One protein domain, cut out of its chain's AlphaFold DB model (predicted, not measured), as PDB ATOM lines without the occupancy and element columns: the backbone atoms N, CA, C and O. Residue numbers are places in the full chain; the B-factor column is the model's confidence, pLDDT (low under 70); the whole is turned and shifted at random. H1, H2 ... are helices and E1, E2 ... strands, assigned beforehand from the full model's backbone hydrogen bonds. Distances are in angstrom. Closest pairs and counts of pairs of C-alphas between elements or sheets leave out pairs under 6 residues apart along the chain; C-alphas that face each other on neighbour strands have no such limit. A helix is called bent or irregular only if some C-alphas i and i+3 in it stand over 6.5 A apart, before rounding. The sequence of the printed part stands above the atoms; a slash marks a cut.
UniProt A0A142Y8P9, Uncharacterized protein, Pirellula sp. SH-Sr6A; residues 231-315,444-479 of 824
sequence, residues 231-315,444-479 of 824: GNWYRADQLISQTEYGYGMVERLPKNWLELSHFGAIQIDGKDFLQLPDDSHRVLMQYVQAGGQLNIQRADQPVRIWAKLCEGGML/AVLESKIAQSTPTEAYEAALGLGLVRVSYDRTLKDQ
ATOM      1  N   GLY A 231      50.471  28.773 -42.224       45.84
ATOM      2  CA  GLY A 231      50.239  28.358 -43.604       45.84
ATOM      3  C   GLY A 231      49.276  27.171 -43.587       45.84
ATOM      4  O   GLY A 231      49.457  26.278 -42.761       45.84
ATOM      5  N   ASN A 232      48.260  27.168 -44.448       62.81
ATOM      6  CA  ASN A 232      47.360  26.022 -44.614       62.81
ATOM      7  C   ASN A 232      48.039  25.011 -45.556       62.81
ATOM      8  O   ASN A 232      48.543  25.408 -46.614       62.81
ATOM      9  N   TRP A 233      48.080  23.725 -45.197       67.75
ATOM     10  CA  TRP A 233      48.869  22.705 -45.907       67.75
ATOM     11  C   TRP A 233      48.025  21.507 -46.340       67.75
ATOM     12  O   TRP A 233      47.247  20.954 -45.567       67.75
ATOM     13  N   TYR A 234      48.267  21.041 -47.564       74.88
ATOM     14  CA  TYR A 234      47.841  19.720 -48.008       74.88
ATOM     15  C   TYR A 234      49.061  18.805 -48.129       74.88
ATOM     16  O   TYR A 234      50.167  19.228 -48.484       74.88
ATOM     17  N   ARG A 235      48.848  17.528 -47.827       74.94
ATOM     18  CA  ARG A 235      49.787  16.441 -48.092       74.94
ATOM     19  C   ARG A 235      49.275  15.702 -49.314       74.94
ATOM     20  O   ARG A 235      48.131  15.272 -49.322       74.94
ATOM     21  N   ALA A 236      50.111  15.493 -50.313       68.75
ATOM     22  CA  ALA A 236      49.758  14.685 -51.465       68.75
ATOM     23  C   ALA A 236      50.692  13.474 -51.563       68.75
ATOM     24  O   ALA A 236      51.919  13.609 -51.515       68.75
ATOM     25  N   ASP A 237      50.094  12.287 -51.653       54.62
ATOM     26  CA  ASP A 237      50.816  11.026 -51.791       54.62
ATOM     27  C   ASP A 237      51.011  10.752 -53.297       54.62
ATOM     28  O   ASP A 237      50.045  10.556 -54.043       54.62
ATOM     29  N   GLN A 238      52.261  10.792 -53.773       45.44
ATOM     30  CA  GLN A 238      52.592  10.558 -55.184       45.44
ATOM     31  C   GLN A 238      52.362   9.096 -55.594       45.44
ATOM     32  O   GLN A 238      52.655   8.183 -54.823       45.44
ATOM     33  N   LEU A 239      51.942   8.858 -56.847       44.66
ATOM     34  CA  LEU A 239      51.778   7.493 -57.385       44.66
ATOM     35  C   LEU A 239      53.068   6.650 -57.352       44.66
ATOM     36  O   LEU A 239      52.998   5.423 -57.310       44.66
ATOM     37  N   ILE A 240      54.239   7.290 -57.438       38.34
ATOM     38  CA  ILE A 240      55.490   6.630 -57.850       38.34
ATOM     39  C   ILE A 240      56.382   6.227 -56.660       38.34
ATOM     40  O   ILE A 240      57.216   5.331 -56.802       38.34
ATOM     41  N   SER A 241      56.193   6.795 -55.461       35.94
ATOM     42  CA  SER A 241      56.819   6.251 -54.246       35.94
ATOM     43  C   SER A 241      55.993   6.498 -52.982       35.94
ATOM     44  O   SER A 241      55.589   7.621 -52.695       35.94
ATOM     45  N   GLN A 242      55.860   5.471 -52.136       36.50
ATOM     46  CA  GLN A 242      55.305   5.589 -50.775       36.50
ATOM     47  C   GLN A 242      56.251   6.330 -49.796       36.50
ATOM     48  O   GLN A 242      56.128   6.201 -48.578       36.50
ATOM     49  N   THR A 243      57.257   7.051 -50.307       30.64
ATOM     50  CA  THR A 243      58.363   7.616 -49.514       30.64
ATOM     51  C   THR A 243      58.666   9.088 -49.781       30.64
ATOM     52  O   THR A 243      59.381   9.690 -48.979       30.64
ATOM     53  N   GLU A 244      58.134   9.676 -50.854       34.78
ATOM     54  CA  GLU A 244      58.246  11.109 -51.143       34.78
ATOM     55  C   GLU A 244      56.879  11.778 -50.979       34.78
ATOM     56  O   GLU A 244      55.968  11.611 -51.786       34.78
ATOM     57  N   TYR A 245      56.741  12.525 -49.884       41.19
ATOM     58  CA  TYR A 245      55.534  13.280 -49.564       41.19
ATOM     59  C   TYR A 245      55.623  14.685 -50.152       41.19
ATOM     60  O   TYR A 245      56.510  15.461 -49.782       41.19
ATOM     61  N   GLY A 246      54.673  15.036 -51.019       50.31
ATOM     62  CA  GLY A 246      54.467  16.421 -51.419       50.31
ATOM     63  C   GLY A 246      53.738  17.173 -50.310       50.31
ATOM     64  O   GLY A 246      52.586  16.862 -50.020       50.31
ATOM     65  N   TYR A 247      54.386  18.165 -49.699       52.31
ATOM     66  CA  TYR A 247      53.720  19.145 -48.836       52.31
ATOM     67  C   TYR A 247      53.535  20.440 -49.626       52.31
ATOM     68  O   TYR A 247      54.514  21.107 -49.963       52.31
ATOM     69  N   GLY A 248      52.286  20.780 -49.937       68.00
ATOM     70  CA  GLY A 248      51.929  21.991 -50.668       68.00
ATOM     71  C   GLY A 248      51.134  22.958 -49.798       68.00
ATOM     72  O   GLY A 248      50.370  22.542 -48.927       68.00
ATOM     73  N   MET A 249      51.295  24.260 -50.040       68.06
ATOM     74  CA  MET A 249      50.384  25.254 -49.470       68.06
ATOM     75  C   MET A 249      49.043  25.180 -50.198       68.06
ATOM     76  O   MET A 249      48.998  25.207 -51.425       68.06
ATOM     77  N   VAL A 250      47.958  25.147 -49.434       70.50
ATOM     78  CA  VAL A 250      46.553  25.071 -49.883       70.50
ATOM     79  C   VAL A 250      46.187  26.230 -50.823       70.50
ATOM     80  O   VAL A 250      45.520  26.032 -51.836       70.50
ATOM     81  N   GLU A 251      46.734  27.419 -50.566       71.88
ATOM     82  CA  GLU A 251      46.622  28.618 -51.416       71.88
ATOM     83  C   GLU A 251      47.355  28.508 -52.768       71.88
ATOM     84  O   GLU A 251      47.153  29.335 -53.656       71.88
ATOM     85  N   ARG A 252      48.232  27.508 -52.925       79.69
ATOM     86  CA  ARG A 252      49.037  27.246 -54.127       79.69
ATOM     87  C   ARG A 252      48.660  25.935 -54.816       79.69
ATOM     88  O   ARG A 252      49.468  25.406 -55.578       79.69
ATOM     89  N   LEU A 253      47.460  25.410 -54.561       82.12
ATOM     90  CA  LEU A 253      46.911  24.372 -55.429       82.12
ATOM     91  C   LEU A 253      46.910  24.878 -56.885       82.12
ATOM     92  O   LEU A 253      46.619  26.057 -57.122       82.12
ATOM     93  N   PRO A 254      47.269  24.021 -57.854       82.75
ATOM     94  CA  PRO A 254      47.284  24.402 -59.257       82.75
ATOM     95  C   PRO A 254      45.880  24.795 -59.720       82.75
ATOM     96  O   PRO A 254      44.877  24.341 -59.172       82.75
ATOM     97  N   LYS A 255      45.790  25.635 -60.754       85.12
ATOM     98  CA  LYS A 255      44.492  26.061 -61.313       85.12
ATOM     99  C   LYS A 255      43.867  25.028 -62.254       85.12
ATOM    100  O   LYS A 255      42.732  25.211 -62.684       85.12
ATOM    101  N   ASN A 256      44.607  23.973 -62.588       82.81
ATOM    102  CA  ASN A 256      44.172  22.880 -63.442       82.81
ATOM    103  C   ASN A 256      44.243  21.563 -62.656       82.81
ATOM    104  O   ASN A 256      45.267  21.241 -62.057       82.81
ATOM    105  N   TRP A 257      43.164  20.783 -62.675       85.88
ATOM    106  CA  TRP A 257      43.093  19.490 -61.988       85.88
ATOM    107  C   TRP A 257      44.017  18.432 -62.599       85.88
ATOM    108  O   TRP A 257      44.439  17.518 -61.892       85.88
ATOM    109  N   LEU A 258      44.388  18.566 -63.879       70.25
ATOM    110  CA  LEU A 258      45.353  17.672 -64.526       70.25
ATOM    111  C   LEU A 258      46.716  17.706 -63.822       70.25
ATOM    112  O   LEU A 258      47.351  16.662 -63.674       70.25
ATOM    113  N   GLU A 259      47.123  18.857 -63.279       75.88
ATOM    114  CA  GLU A 259      48.347  18.982 -62.475       75.88
ATOM    115  C   GLU A 259      48.266  18.213 -61.144       75.88
ATOM    116  O   GLU A 259      49.300  17.934 -60.546       75.88
ATOM    117  N   LEU A 260      47.075  17.810 -60.686       82.88
ATOM    118  CA  LEU A 260      46.896  16.956 -59.507       82.88
ATOM    119  C   LEU A 260      46.871  15.455 -59.831       82.88
ATOM    120  O   LEU A 260      47.038  14.644 -58.925       82.88
ATOM    121  N   SER A 261      46.703  15.066 -61.100       74.75
ATOM    122  CA  SER A 261      46.525  13.659 -61.510       74.75
ATOM    123  C   SER A 261      47.716  12.736 -61.193       74.75
ATOM    124  O   SER A 261      47.546  11.522 -61.110       74.75
ATOM    125  N   HIS A 262      48.904  13.303 -60.952       69.06
ATOM    126  CA  HIS A 262      50.106  12.569 -60.538       69.06
ATOM    127  C   HIS A 262      50.106  12.141 -59.052       69.06
ATOM    128  O   HIS A 262      50.978  11.381 -58.613       69.06
ATOM    129  N   PHE A 263      49.127  12.609 -58.272       77.56
ATOM    130  CA  PHE A 263      48.885  12.182 -56.897       77.56
ATOM    131  C   PHE A 263      47.804  11.100 -56.845       77.56
ATOM    132  O   PHE A 263      46.731  11.246 -57.430       77.56
ATOM    133  N   GLY A 264      48.066  10.024 -56.100       69.56
ATOM    134  CA  GLY A 264      47.098   8.941 -55.907       69.56
ATOM    135  C   GLY A 264      46.021   9.322 -54.893       69.56
ATOM    136  O   GLY A 264      44.860   8.948 -55.045       69.56
ATOM    137  N   ALA A 265      46.405  10.114 -53.890       84.19
ATOM    138  CA  ALA A 265      45.486  10.749 -52.964       84.19
ATOM    139  C   ALA A 265      46.004  12.121 -52.511       84.19
ATOM    140  O   ALA A 265      47.198  12.310 -52.260       84.19
ATOM    141  N   ILE A 266      45.077  13.057 -52.329       89.56
ATOM    142  CA  ILE A 266      45.291  14.338 -51.659       89.56
ATOM    143  C   ILE A 266      44.707  14.225 -50.254       89.56
ATOM    144  O   ILE A 266      43.539  13.893 -50.081       89.56
ATOM    145  N   GLN A 267      45.517  14.500 -49.241       92.00
ATOM    146  CA  GLN A 267      45.116  14.600 -47.844       92.00
ATOM    147  C   GLN A 267      45.106  16.078 -47.436       92.00
ATOM    148  O   GLN A 267      46.100  16.783 -47.616       92.00
ATOM    149  N   ILE A 268      44.001  16.556 -46.872       93.38
ATOM    150  CA  ILE A 268      43.843  17.950 -46.436       93.38
ATOM    151  C   ILE A 268      43.169  17.991 -45.063       93.38
ATOM    152  O   ILE A 268      42.335  17.139 -44.757       93.38
ATOM    153  N   ASP A 269      43.537  18.949 -44.216       92.38
ATOM    154  CA  ASP A 269      42.843  19.172 -42.944       92.38
ATOM    155  C   ASP A 269      41.458  19.797 -43.209       92.38
ATOM    156  O   ASP A 269      41.299  20.617 -44.113       92.38
ATOM    157  N   GLY A 270      40.430  19.409 -42.457       93.38
ATOM    158  CA  GLY A 270      39.053  19.852 -42.665       93.38
ATOM    159  C   GLY A 270      38.874  21.353 -42.469       93.38
ATOM    160  O   GLY A 270      38.073  21.974 -43.171       93.38
ATOM    161  N   LYS A 271      39.667  21.959 -41.579       91.88
ATOM    162  CA  LYS A 271      39.711  23.414 -41.422       91.88
ATOM    163  C   LYS A 271      40.296  24.086 -42.665       91.88
ATOM    164  O   LYS A 271      39.731  25.063 -43.150       91.88
ATOM    165  N   ASP A 272      41.395  23.547 -43.186       92.44
ATOM    166  CA  ASP A 272      42.090  24.084 -44.356       92.44
ATOM    167  C   ASP A 272      41.240  23.914 -45.623       92.44
ATOM    168  O   ASP A 272      41.150  24.836 -46.433       92.44
ATOM    169  N   PHE A 273      40.535  22.784 -45.753       94.31
ATOM    170  CA  PHE A 273      39.566  22.551 -46.821       94.31
ATOM    171  C   PHE A 273      38.440  23.587 -46.802       94.31
ATOM    172  O   PHE A 273      38.097  24.126 -47.847       94.31
ATOM    173  N   LEU A 274      37.882  23.926 -45.635       93.62
ATOM    174  CA  LEU A 274      36.841  24.959 -45.529       93.62
ATOM    175  C   LEU A 274      37.335  26.382 -45.838       93.62
ATOM    176  O   LEU A 274      36.512  27.261 -46.083       93.62
ATOM    177  N   GLN A 275      38.649  26.617 -45.814       92.81
ATOM    178  CA  GLN A 275      39.275  27.915 -46.091       92.81
ATOM    179  C   GLN A 275      39.824  28.047 -47.521       92.81
ATOM    180  O   GLN A 275      40.346  29.103 -47.878       92.81
ATOM    181  N   LEU A 276      39.715  27.000 -48.343       91.75
ATOM    182  CA  LEU A 276      40.078  27.049 -49.758       91.75
ATOM    183  C   LEU A 276      39.262  28.112 -50.521       91.75
ATOM    184  O   LEU A 276      38.056  28.230 -50.297       91.75
ATOM    185  N   PRO A 277      39.878  28.826 -51.482       92.25
ATOM    186  CA  PRO A 277      39.143  29.582 -52.493       92.25
ATOM    187  C   PRO A 277      38.253  28.665 -53.348       92.25
ATOM    188  O   PRO A 277      38.654  27.545 -53.671       92.25
ATOM    189  N   ASP A 278      37.100  29.167 -53.806       89.88
ATOM    190  CA  ASP A 278      36.119  28.382 -54.580       89.88
ATOM    191  C   ASP A 278      36.697  27.774 -55.878       89.88
ATOM    192  O   ASP A 278      36.279  26.700 -56.314       89.88
ATOM    193  N   ASP A 279      37.682  28.431 -56.505       88.19
ATOM    194  CA  ASP A 279      38.396  27.879 -57.665       88.19
ATOM    195  C   ASP A 279      39.227  26.641 -57.289       88.19
ATOM    196  O   ASP A 279      39.241  25.657 -58.029       88.19
ATOM    197  N   SER A 280      39.873  26.644 -56.121       92.25
ATOM    198  CA  SER A 280      40.658  25.506 -55.634       92.25
ATOM    199  C   SER A 280      39.764  24.351 -55.167       92.25
ATOM    200  O   SER A 280      40.120  23.191 -55.380       92.25
ATOM    201  N   HIS A 281      38.574  24.634 -54.613       92.19
ATOM    202  CA  HIS A 281      37.531  23.610 -54.428       92.19
ATOM    203  C   HIS A 281      37.152  22.969 -55.760       92.19
ATOM    204  O   HIS A 281      37.153  21.744 -55.864       92.19
ATOM    205  N   ARG A 282      36.877  23.777 -56.793       89.31
ATOM    206  CA  ARG A 282      36.504  23.282 -58.128       89.31
ATOM    207  C   ARG A 282      37.578  22.366 -58.715       89.31
ATOM    208  O   ARG A 282      37.243  21.310 -59.242       89.31
ATOM    209  N   VAL A 283      38.853  22.730 -58.570       90.06
ATOM    210  CA  VAL A 283      39.990  21.918 -59.029       90.06
ATOM    211  C   VAL A 283      40.099  20.592 -58.269       90.06
ATOM    212  O   VAL A 283      40.234  19.545 -58.904       90.06
ATOM    213  N   LEU A 284      39.993  20.598 -56.932       92.50
ATOM    214  CA  LEU A 284      39.966  19.355 -56.150       92.50
ATOM    215  C   LEU A 284      38.774  18.472 -56.538       92.50
ATOM    216  O   LEU A 284      38.929  17.255 -56.636       92.50
ATOM    217  N   MET A 285      37.606  19.062 -56.813       90.06
ATOM    218  CA  MET A 285      36.434  18.293 -57.230       90.06
ATOM    219  C   MET A 285      36.578  17.701 -58.627       90.06
ATOM    220  O   MET A 285      36.194  16.553 -58.815       90.06
ATOM    221  N   GLN A 286      37.184  18.412 -59.577       84.69
ATOM    222  CA  GLN A 286      37.494  17.857 -60.897       84.69
ATOM    223  C   GLN A 286      38.518  16.713 -60.810       84.69
ATOM    224  O   GLN A 286      38.330  15.678 -61.446       84.69
ATOM    225  N   TYR A 287      39.548  16.847 -59.962       88.75
ATOM    226  CA  TYR A 287      40.509  15.773 -59.682       88.75
ATOM    227  C   TYR A 287      39.819  14.521 -59.116       88.75
ATOM    228  O   TYR A 287      40.064  13.415 -59.597       88.75
ATOM    229  N   VAL A 288      38.912  14.686 -58.147       87.06
ATOM    230  CA  VAL A 288      38.114  13.574 -57.609       87.06
ATOM    231  C   VAL A 288      37.197  12.988 -58.685       87.06
ATOM    232  O   VAL A 288      37.221  11.784 -58.909       87.06
ATOM    233  N   GLN A 289      36.447  13.805 -59.426       78.31
ATOM    234  CA  GLN A 289      35.557  13.324 -60.491       78.31
ATOM    235  C   GLN A 289      36.300  12.481 -61.543       78.31
ATOM    236  O   GLN A 289      35.760  11.470 -61.998       78.31
ATOM    237  N   ALA A 290      37.551  12.837 -61.851       71.56
ATOM    238  CA  ALA A 290      38.451  12.108 -62.744       71.56
ATOM    239  C   ALA A 290      39.097  10.836 -62.140       71.56
ATOM    240  O   ALA A 290      39.911  10.196 -62.803       71.56
ATOM    241  N   GLY A 291      38.747  10.442 -60.911       73.56
ATOM    242  CA  GLY A 291      39.221   9.212 -60.257       73.56
ATOM    243  C   GLY A 291      40.228   9.417 -59.124       73.56
ATOM    244  O   GLY A 291      40.693   8.435 -58.547       73.56
ATOM    245  N   GLY A 292      40.567  10.662 -58.788       78.25
ATOM    246  CA  GLY A 292      41.418  10.990 -57.648       78.25
ATOM    247  C   GLY A 292      40.760  10.709 -56.291       78.25
ATOM    248  O   GLY A 292      39.533  10.684 -56.160       78.25
ATOM    249  N   GLN A 293      41.574  10.530 -55.250       86.12
ATOM    250  CA  GLN A 293      41.090  10.371 -53.875       86.12
ATOM    251  C   GLN A 293      41.367  11.631 -53.047       86.12
ATOM    252  O   GLN A 293      42.504  12.088 -52.968       86.12
ATOM    253  N   LEU A 294      40.347  12.165 -52.374       94.12
ATOM    254  CA  LEU A 294      40.466  13.294 -51.451       94.12
ATOM    255  C   LEU A 294      40.132  12.843 -50.022       94.12
ATOM    256  O   LEU A 294      38.995  12.514 -49.697       94.12
ATOM    257  N   ASN A 295      41.136  12.845 -49.153       91.12
ATOM    258  CA  ASN A 295      41.029  12.469 -47.749       91.12
ATOM    259  C   ASN A 295      41.030  13.731 -46.875       91.12
ATOM    260  O   ASN A 295      42.085  14.282 -46.562       91.12
ATOM    261  N   ILE A 296      39.846  14.179 -46.466       93.69
ATOM    262  CA  ILE A 296      39.655  15.307 -45.555       93.69
ATOM    263  C   ILE A 296      39.758  14.786 -44.112       93.69
ATOM    264  O   ILE A 296      38.893  14.054 -43.631       93.69
ATOM    265  N   GLN A 297      40.849  15.117 -43.424       91.44
ATOM    266  CA  GLN A 297      41.155  14.677 -42.055       91.44
ATOM    267  C   GLN A 297      40.795  15.760 -41.036       91.44
ATOM    268  O   GLN A 297      40.779  16.931 -41.386       91.44
ATOM    269  N   ARG A 298      40.554  15.397 -39.767       87.19
ATOM    270  CA  ARG A 298      40.164  16.348 -38.698       87.19
ATOM    271  C   ARG A 298      39.005  17.248 -39.119       87.19
ATOM    272  O   ARG A 298      39.057  18.474 -39.052       87.19
ATOM    273  N   ALA A 299      37.952  16.615 -39.605       88.00
ATOM    274  CA  ALA A 299      36.784  17.294 -40.119       88.00
ATOM    275  C   ALA A 299      35.913  17.864 -38.980       88.00
ATOM    276  O   ALA A 299      34.768  17.468 -38.820       88.00
ATOM    277  N   ASP A 300      36.421  18.822 -38.197       87.12
ATOM    278  CA  ASP A 300      35.729  19.410 -37.033       87.12
ATOM    279  C   ASP A 300      34.325  19.982 -37.350       87.12
ATOM    280  O   ASP A 300      33.545  20.230 -36.433       87.12
ATOM    281  N   GLN A 301      33.993  20.199 -38.630       89.50
ATOM    282  CA  GLN A 301      32.697  20.698 -39.105       89.50
ATOM    283  C   GLN A 301      32.169  19.864 -40.305       89.50
ATOM    284  O   GLN A 301      32.250  20.332 -41.445       89.50
ATOM    285  N   PRO A 302      31.609  18.649 -40.084       85.00
ATOM    286  CA  PRO A 302      31.137  17.729 -41.140       85.00
ATOM    287  C   PRO A 302      30.163  18.400 -42.075       85.00
ATOM    288  O   PRO A 302      30.320  18.367 -43.288       85.00
ATOM    289  N   VAL A 303      29.152  19.014 -41.467       86.19
ATOM    290  CA  VAL A 303      27.986  19.570 -42.140       86.19
ATOM    291  C   VAL A 303      28.424  20.634 -43.132       86.19
ATOM    292  O   VAL A 303      27.954  20.660 -44.259       86.19
ATOM    293  N   ARG A 304      29.406  21.455 -42.741       89.38
ATOM    294  CA  ARG A 304      29.958  22.524 -43.573       89.38
ATOM    295  C   ARG A 304      30.890  21.982 -44.653       89.38
ATOM    296  O   ARG A 304      30.885  22.518 -45.752       89.38
ATOM    297  N   ILE A 305      31.650  20.919 -44.379       91.56
ATOM    298  CA  ILE A 305      32.487  20.249 -45.389       91.56
ATOM    299  C   ILE A 305      31.590  19.608 -46.455       91.56
ATOM    300  O   ILE A 305      31.781  19.874 -47.638       91.56
ATOM    301  N   TRP A 306      30.563  18.857 -46.051       87.69
ATOM    302  CA  TRP A 306      29.569  18.279 -46.956       87.69
ATOM    303  C   TRP A 306      28.757  19.344 -47.693       87.69
ATOM    304  O   TRP A 306      28.628  19.250 -48.908       87.69
ATOM    305  N   ALA A 307      28.290  20.399 -47.021       87.06
ATOM    306  CA  ALA A 307      27.622  21.519 -47.681       87.06
ATOM    307  C   ALA A 307      28.530  22.173 -48.731       87.06
ATOM    308  O   ALA A 307      28.086  22.382 -49.854       87.06
ATOM    309  N   LYS A 308      29.816  22.402 -48.427       89.00
ATOM    310  CA  LYS A 308      30.768  23.000 -49.376       89.00
ATOM    311  C   LYS A 308      31.084  22.079 -50.561       89.00
ATOM    312  O   LYS A 308      31.201  22.548 -51.691       89.00
ATOM    313  N   LEU A 309      31.155  20.768 -50.322       87.62
ATOM    314  CA  LEU A 309      31.224  19.746 -51.371       87.62
ATOM    315  C   LEU A 309      29.967  19.805 -52.270       87.62
ATOM    316  O   LEU A 309      30.085  19.803 -53.494       87.62
ATOM    317  N   CYS A 310      28.770  19.935 -51.694       82.56
ATOM    318  CA  CYS A 310      27.511  20.059 -52.439       82.56
ATOM    319  C   CYS A 310      27.390  21.381 -53.221       82.56
ATOM    320  O   CYS A 310      26.991  21.353 -54.386       82.56
ATOM    321  N   GLU A 311      27.776  22.517 -52.622       80.00
ATOM    322  CA  GLU A 311      27.805  23.859 -53.239       80.00
ATOM    323  C   GLU A 311      28.634  23.896 -54.530       80.00
ATOM    324  O   GLU A 311      28.289  24.620 -55.461       80.00
ATOM    325  N   GLY A 312      29.678  23.063 -54.628       67.88
ATOM    326  CA  GLY A 312      30.462  22.859 -55.851       67.88
ATOM    327  C   GLY A 312      29.690  22.237 -57.028       67.88
ATOM    328  O   GLY A 312      30.293  21.946 -58.058       67.88
ATOM    329  N   GLY A 313      28.377  22.013 -56.892       57.38
ATOM    330  CA  GLY A 313      27.495  21.460 -57.923       57.38
ATOM    331  C   GLY A 313      27.441  19.931 -57.951       57.38
ATOM    332  O   GLY A 313      26.999  19.359 -58.945       57.38
ATOM    333  N   MET A 314      27.906  19.259 -56.892       54.41
ATOM    334  CA  MET A 314      28.126  17.806 -56.900       54.41
ATOM    335  C   MET A 314      26.894  16.951 -56.605       54.41
ATOM    336  O   MET A 314      26.823  15.820 -57.078       54.41
ATOM    337  N   LEU A 315      25.919  17.476 -55.861       46.12
ATOM    338  CA  LEU A 315      24.613  16.845 -55.698       46.12
ATOM    339  C   LEU A 315      23.564  17.734 -56.362       46.12
ATOM    340  O   LEU A 315      23.167  18.763 -55.812       46.12
ATOM    341  N   ALA A 444      21.710  22.340 -34.585       51.75
ATOM    342  CA  ALA A 444      21.756  21.795 -33.227       51.75
ATOM    343  C   ALA A 444      21.360  20.305 -33.127       51.75
ATOM    344  O   ALA A 444      21.864  19.587 -32.261       51.75
ATOM    345  N   VAL A 445      20.473  19.811 -34.001       51.94
ATOM    346  CA  VAL A 445      20.068  18.394 -34.004       51.94
ATOM    347  C   VAL A 445      21.199  17.527 -34.544       51.94
ATOM    348  O   VAL A 445      21.473  16.462 -33.984       51.94
ATOM    349  N   LEU A 446      21.893  17.986 -35.586       49.31
ATOM    350  CA  LEU A 446      23.008  17.253 -36.175       49.31
ATOM    351  C   LEU A 446      24.232  17.272 -35.256       49.31
ATOM    352  O   LEU A 446      24.798  16.211 -35.000       49.31
ATOM    353  N   GLU A 447      24.564  18.421 -34.655       49.25
ATOM    354  CA  GLU A 447      25.599  18.504 -33.613       49.25
ATOM    355  C   GLU A 447      25.301  17.566 -32.431       49.25
ATOM    356  O   GLU A 447      26.202  16.873 -31.959       49.25
ATOM    357  N   SER A 448      24.037  17.457 -31.995       50.97
ATOM    358  CA  SER A 448      23.655  16.544 -30.905       50.97
ATOM    359  C   SER A 448      23.857  15.060 -31.240       50.97
ATOM    360  O   SER A 448      24.169  14.278 -30.342       50.97
ATOM    361  N   LYS A 449      23.711  14.671 -32.517       51.25
ATOM    362  CA  LYS A 449      23.940  13.298 -32.999       51.25
ATOM    363  C   LYS A 449      25.426  13.020 -33.224       51.25
ATOM    364  O   LYS A 449      25.898  11.964 -32.821       51.25
ATOM    365  N   ILE A 450      26.176  13.986 -33.759       49.88
ATOM    366  CA  ILE A 450      27.643  13.913 -33.889       49.88
ATOM    367  C   ILE A 450      28.317  13.818 -32.506       49.88
ATOM    368  O   ILE A 450      29.318  13.126 -32.330       49.88
ATOM    369  N   ALA A 451      27.741  14.454 -31.483       53.53
ATOM    370  CA  ALA A 451      28.180  14.309 -30.094       53.53
ATOM    371  C   ALA A 451      27.851  12.933 -29.466       53.53
ATOM    372  O   ALA A 451      28.326  12.645 -28.367       53.53
ATOM    373  N   GLN A 452      27.041  12.098 -30.130       49.22
ATOM    374  CA  GLN A 452      26.645  10.752 -29.683       49.22
ATOM    375  C   GLN A 452      27.280   9.620 -30.512       49.22
ATOM    376  O   GLN A 452      27.365   8.495 -30.019       49.22
ATOM    377  N   SER A 453      27.743   9.896 -31.737       42.91
ATOM    378  CA  SER A 453      28.541   8.968 -32.552       42.91
ATOM    379  C   SER A 453      29.885   8.621 -31.906       42.91
ATOM    380  O   SER A 453      30.465   9.403 -31.147       42.91
ATOM    381  N   THR A 454      30.410   7.437 -32.224       43.28
ATOM    382  CA  THR A 454      31.710   6.995 -31.691       43.28
ATOM    383  C   THR A 454      32.875   7.761 -32.338       43.28
ATOM    384  O   THR A 454      32.813   8.070 -33.526       43.28
ATOM    385  N   PRO A 455      33.969   8.067 -31.605       47.16
ATOM    386  CA  PRO A 455      34.993   9.036 -32.038       47.16
ATOM    387  C   PRO A 455      35.841   8.641 -33.267       47.16
ATOM    388  O   PRO A 455      36.698   9.418 -33.681       47.16
ATOM    389  N   THR A 456      35.613   7.459 -33.844       49.69
ATOM    390  CA  THR A 456      36.385   6.853 -34.945       49.69
ATOM    391  C   THR A 456      35.608   6.756 -36.266       49.69
ATOM    392  O   THR A 456      35.982   5.980 -37.144       49.69
ATOM    393  N   GLU A 457      34.510   7.494 -36.431       61.31
ATOM    394  CA  GLU A 457      33.725   7.458 -37.671       61.31
ATOM    395  C   GLU A 457      34.411   8.202 -38.833       61.31
ATOM    396  O   GLU A 457      34.908   9.324 -38.703       61.31
ATOM    397  N   ALA A 458      34.421   7.566 -40.005       64.88
ATOM    398  CA  ALA A 458      34.826   8.168 -41.267       64.88
ATOM    399  C   ALA A 458      33.684   8.014 -42.274       64.88
ATOM    400  O   ALA A 458      33.157   6.921 -42.467       64.88
ATOM    401  N   TYR A 459      33.316   9.119 -42.911       76.88
ATOM    402  CA  TYR A 459      32.239   9.190 -43.889       76.88
ATOM    403  C   TYR A 459      32.849   9.132 -45.290       76.88
ATOM    404  O   TYR A 459      33.763   9.896 -45.601       76.88
ATOM    405  N   GLU A 460      32.361   8.229 -46.137       78.25
ATOM    406  CA  GLU A 460      32.835   8.046 -47.512       78.25
ATOM    407  C   GLU A 460      31.722   8.353 -48.515       78.25
ATOM    408  O   GLU A 460      30.606   7.859 -48.373       78.25
ATOM    409  N   ALA A 461      32.045   9.119 -49.558       72.94
ATOM    410  CA  ALA A 461      31.189   9.288 -50.728       72.94
ATOM    411  C   ALA A 461      31.989   9.087 -52.017       72.94
ATOM    412  O   ALA A 461      33.076   9.648 -52.190       72.94
ATOM    413  N   ALA A 462      31.421   8.313 -52.940       57.66
ATOM    414  CA  ALA A 462      31.873   8.275 -54.323       57.66
ATOM    415  C   ALA A 462      31.418   9.548 -55.041       57.66
ATOM    416  O   ALA A 462      30.252   9.931 -54.939       57.66
ATOM    417  N   LEU A 463      32.327  10.200 -55.762       60.03
ATOM    418  CA  LEU A 463      32.053  11.443 -56.478       60.03
ATOM    419  C   LEU A 463      32.686  11.363 -57.870       60.03
ATOM    420  O   LEU A 463      33.900  11.463 -58.032       60.03
ATOM    421  N   GLY A 464      31.847  11.119 -58.879       66.44
ATOM    422  CA  GLY A 464      32.312  10.662 -60.188       66.44
ATOM    423  C   GLY A 464      32.988   9.295 -60.061       66.44
ATOM    424  O   GLY A 464      32.381   8.351 -59.562       66.44
ATOM    425  N   LEU A 465      34.246   9.199 -60.494       47.28
ATOM    426  CA  LEU A 465      35.071   7.993 -60.339       47.28
ATOM    427  C   LEU A 465      35.880   7.974 -59.029       47.28
ATOM    428  O   LEU A 465      36.435   6.936 -58.666       47.28
ATOM    429  N   GLY A 466      36.000   9.121 -58.359       67.81
ATOM    430  CA  GLY A 466      36.833   9.297 -57.175       67.81
ATOM    431  C   GLY A 466      36.100   9.090 -55.859       67.81
ATOM    432  O   GLY A 466      34.909   8.781 -55.801       67.81
ATOM    433  N   LEU A 467      36.847   9.281 -54.776       77.44
ATOM    434  CA  LEU A 467      36.405   9.051 -53.405       77.44
ATOM    435  C   LEU A 467      36.746  10.275 -52.571       77.44
ATOM    436  O   LEU A 467      37.914  10.660 -52.489       77.44
ATOM    437  N   VAL A 468      35.740  10.836 -51.903       88.50
ATOM    438  CA  VAL A 468      35.963  11.754 -50.786       88.50
ATOM    439  C   VAL A 468      35.731  10.992 -49.491       88.50
ATOM    440  O   VAL A 468      34.658  10.429 -49.275       88.50
ATOM    441  N   ARG A 469      36.744  10.987 -48.626       85.44
ATOM    442  CA  ARG A 469      36.675  10.453 -47.265       85.44
ATOM    443  C   ARG A 469      36.809  11.611 -46.285       85.44
ATOM    444  O   ARG A 469      37.794  12.340 -46.341       85.44
ATOM    445  N   VAL A 470      35.853  11.756 -45.374       89.31
ATOM    446  CA  VAL A 470      35.804  12.801 -44.340       89.31
ATOM    447  C   VAL A 470      35.923  12.129 -42.969       89.31
ATOM    448  O   VAL A 470      35.044  11.362 -42.585       89.31
ATOM    449  N   SER A 471      37.023  12.359 -42.245       85.06
ATOM    450  CA  SER A 471      37.354  11.649 -40.994       85.06
ATOM    451  C   SER A 471      37.299  12.544 -39.750       85.06
ATOM    452  O   SER A 471      37.837  13.657 -39.752       85.06
ATOM    453  N   TYR A 472      36.680  12.025 -38.682       76.88
ATOM    454  CA  TYR A 472      36.364  12.750 -37.442       76.88
ATOM    455  C   TYR A 472      37.470  12.794 -36.393       76.88
ATOM    456  O   TYR A 472      37.396  13.586 -35.452       76.88
ATOM    457  N   ASP A 473      38.478  11.934 -36.512       66.00
ATOM    458  CA  ASP A 473      39.252  11.559 -35.335       66.00
ATOM    459  C   ASP A 473      40.230  12.661 -34.870       66.00
ATOM    460  O   ASP A 473      41.175  13.046 -35.566       66.00
ATOM    461  N   ARG A 474      40.011  13.157 -33.643       53.25
ATOM    462  CA  ARG A 474      40.875  14.133 -32.949       53.25
ATOM    463  C   ARG A 474      42.096  13.502 -32.262       53.25
ATOM    464  O   ARG A 474      42.951  14.225 -31.752       53.25
ATOM    465  N   THR A 475      42.168  12.176 -32.207       42.69
ATOM    466  CA  THR A 475      43.107  11.377 -31.402       42.69
ATOM    467  C   THR A 475      44.002  10.433 -32.210       42.69
ATOM    468  O   THR A 475      45.112  10.137 -31.760       42.69
ATOM    469  N   LEU A 476      43.602  10.012 -33.415       47.16
ATOM    470  CA  LEU A 476      44.436   9.188 -34.295       47.16
ATOM    471  C   LEU A 476      45.634   9.970 -34.849       47.16
ATOM    472  O   LEU A 476      45.509  10.765 -35.781       47.16
ATOM    473  N   LYS A 477      46.824   9.709 -34.289       41.41
ATOM    474  CA  LYS A 477      48.074  10.341 -34.742       41.41
ATOM    475  C   LYS A 477      49.089   9.430 -35.440       41.41
ATOM    476  O   LYS A 477      49.915   9.968 -36.167       41.41
ATOM    477  N   ASP A 478      49.040   8.103 -35.256       38.62
ATOM    478  CA  ASP A 478      50.174   7.234 -35.644       38.62
ATOM    479  C   ASP A 478      49.848   5.825 -36.201       38.62
ATOM    480  O   ASP A 478      50.780   5.125 -36.599       38.62
ATOM    481  N   GLN A 479      48.590   5.359 -36.249       37.38
ATOM    482  CA  GLN A 479      48.275   3.990 -36.710       37.38
ATOM    483  C   GLN A 479      46.920   3.887 -37.426       37.38
ATOM    484  O   GLN A 479      45.905   4.070 -36.774       37.38
TER     485      GLN A 479
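AT A GLANCE: This is residues 231 to 315 and 444 to 479 of the 824 residues of an uncharacterized protein of Pirellula sp. SH-Sr6A (UniProt A0A142Y8P9). A twisted wall of six strands has helices H3 and H4 over one face and H2 beside the strands on that same face, while the other face has no named helix. H1 packs on H3 without being on the sheet, and H5 lies off the sheet, its centre the farthest from the mean of the C-alphas, near H4. The printed part has 121 residues, with named elements in the order E1 E2 H1 E3 H2 H3 E4 H4 H5 E5 E6, of mixed class, helices and strands. The mixed sheet runs E2 E1 E3 E4 E6 E5. The whole is compact, with a radius of gyration of the C-alphas of 14.2 A and spans of 40 by 35 by 29 A.

HOW THE PARTS SIT: E1, residues 233 to 238, and E2, residues 245 to 249, form an antiparallel hairpin, with N 236 and O 246 2.8 A apart. H1, residues 257 to 260, leads by a tight link to E3, residues 263 to 269, which is antiparallel to E1, with N 267 and O 235 2.7 A apart. E2, H1 and E3 are a split strand-helix-strand unit, E1 lying between its two strands, with a right-handed crossover. H2, residues 270 to 274, is on the sheet but over none of its strands. H3, residues 278 to 289, touches H1, the closest C-alphas being Trp 257 and Val 283 at 4.9 A. H3 lies over E4, residues 293 to 297, and E6, residues 466 to 471, and stands up from the sheet at 49 degrees. E3, H2, H3 and E4 make a strand-helix-strand unit, two parallel neighbours joined through helices, also right-handed; N 295 and O 266 are 2.8 A apart. H4, residues 302 to 314, runs along E6 at 5 degrees on the local plane. It touches H3 about perpendicular, at 80 degrees, closest at the C-alphas of Arg 282 and Gly 312, 6.5 A. H4 also touches H2, closest at the C-alphas of Leu 274 and Ile 305, 6.4 A. H3 and H4 on one face of the sheet make two layers. H5, residues 444 to 450, is near H4. E5, residues 458 to 463, forms an antiparallel hairpin with E6, N 470 and O 459 being 2.8 A apart; E6 is parallel to E4, N 296 and O 469 being 2.8 A apart. Every O i to N i+4 pair is within hydrogen-bond range in H2, H3 and H5, and 8 of 9 in H4; H1 is too short for such a pair.

IN THESE COORDINATES: E1 begins at C-alpha 233 (48.869, 22.705, -45.907). E3 is 16.7 A long, H3 16.2 A, H4 16.0 A and E6 16.4 A. H4 is irregular: C-alphas 311 and 314 are 7.1 A apart. E6 ends at C-alpha 471 (37.354, 11.649, -40.994).

THE WHOLE: The C-alphas farthest apart, Ile 240 and Ala 444, are 44.4 A apart. Residues 316 to 443 are cut out, leaving 23.2 A between C-alphas 315 and 444. Of the links printed whole, none is long. Mean pLDDT of the printed part is 71.6, with 50 residues under 70, among them residues 236 to 249 and 444 to 458.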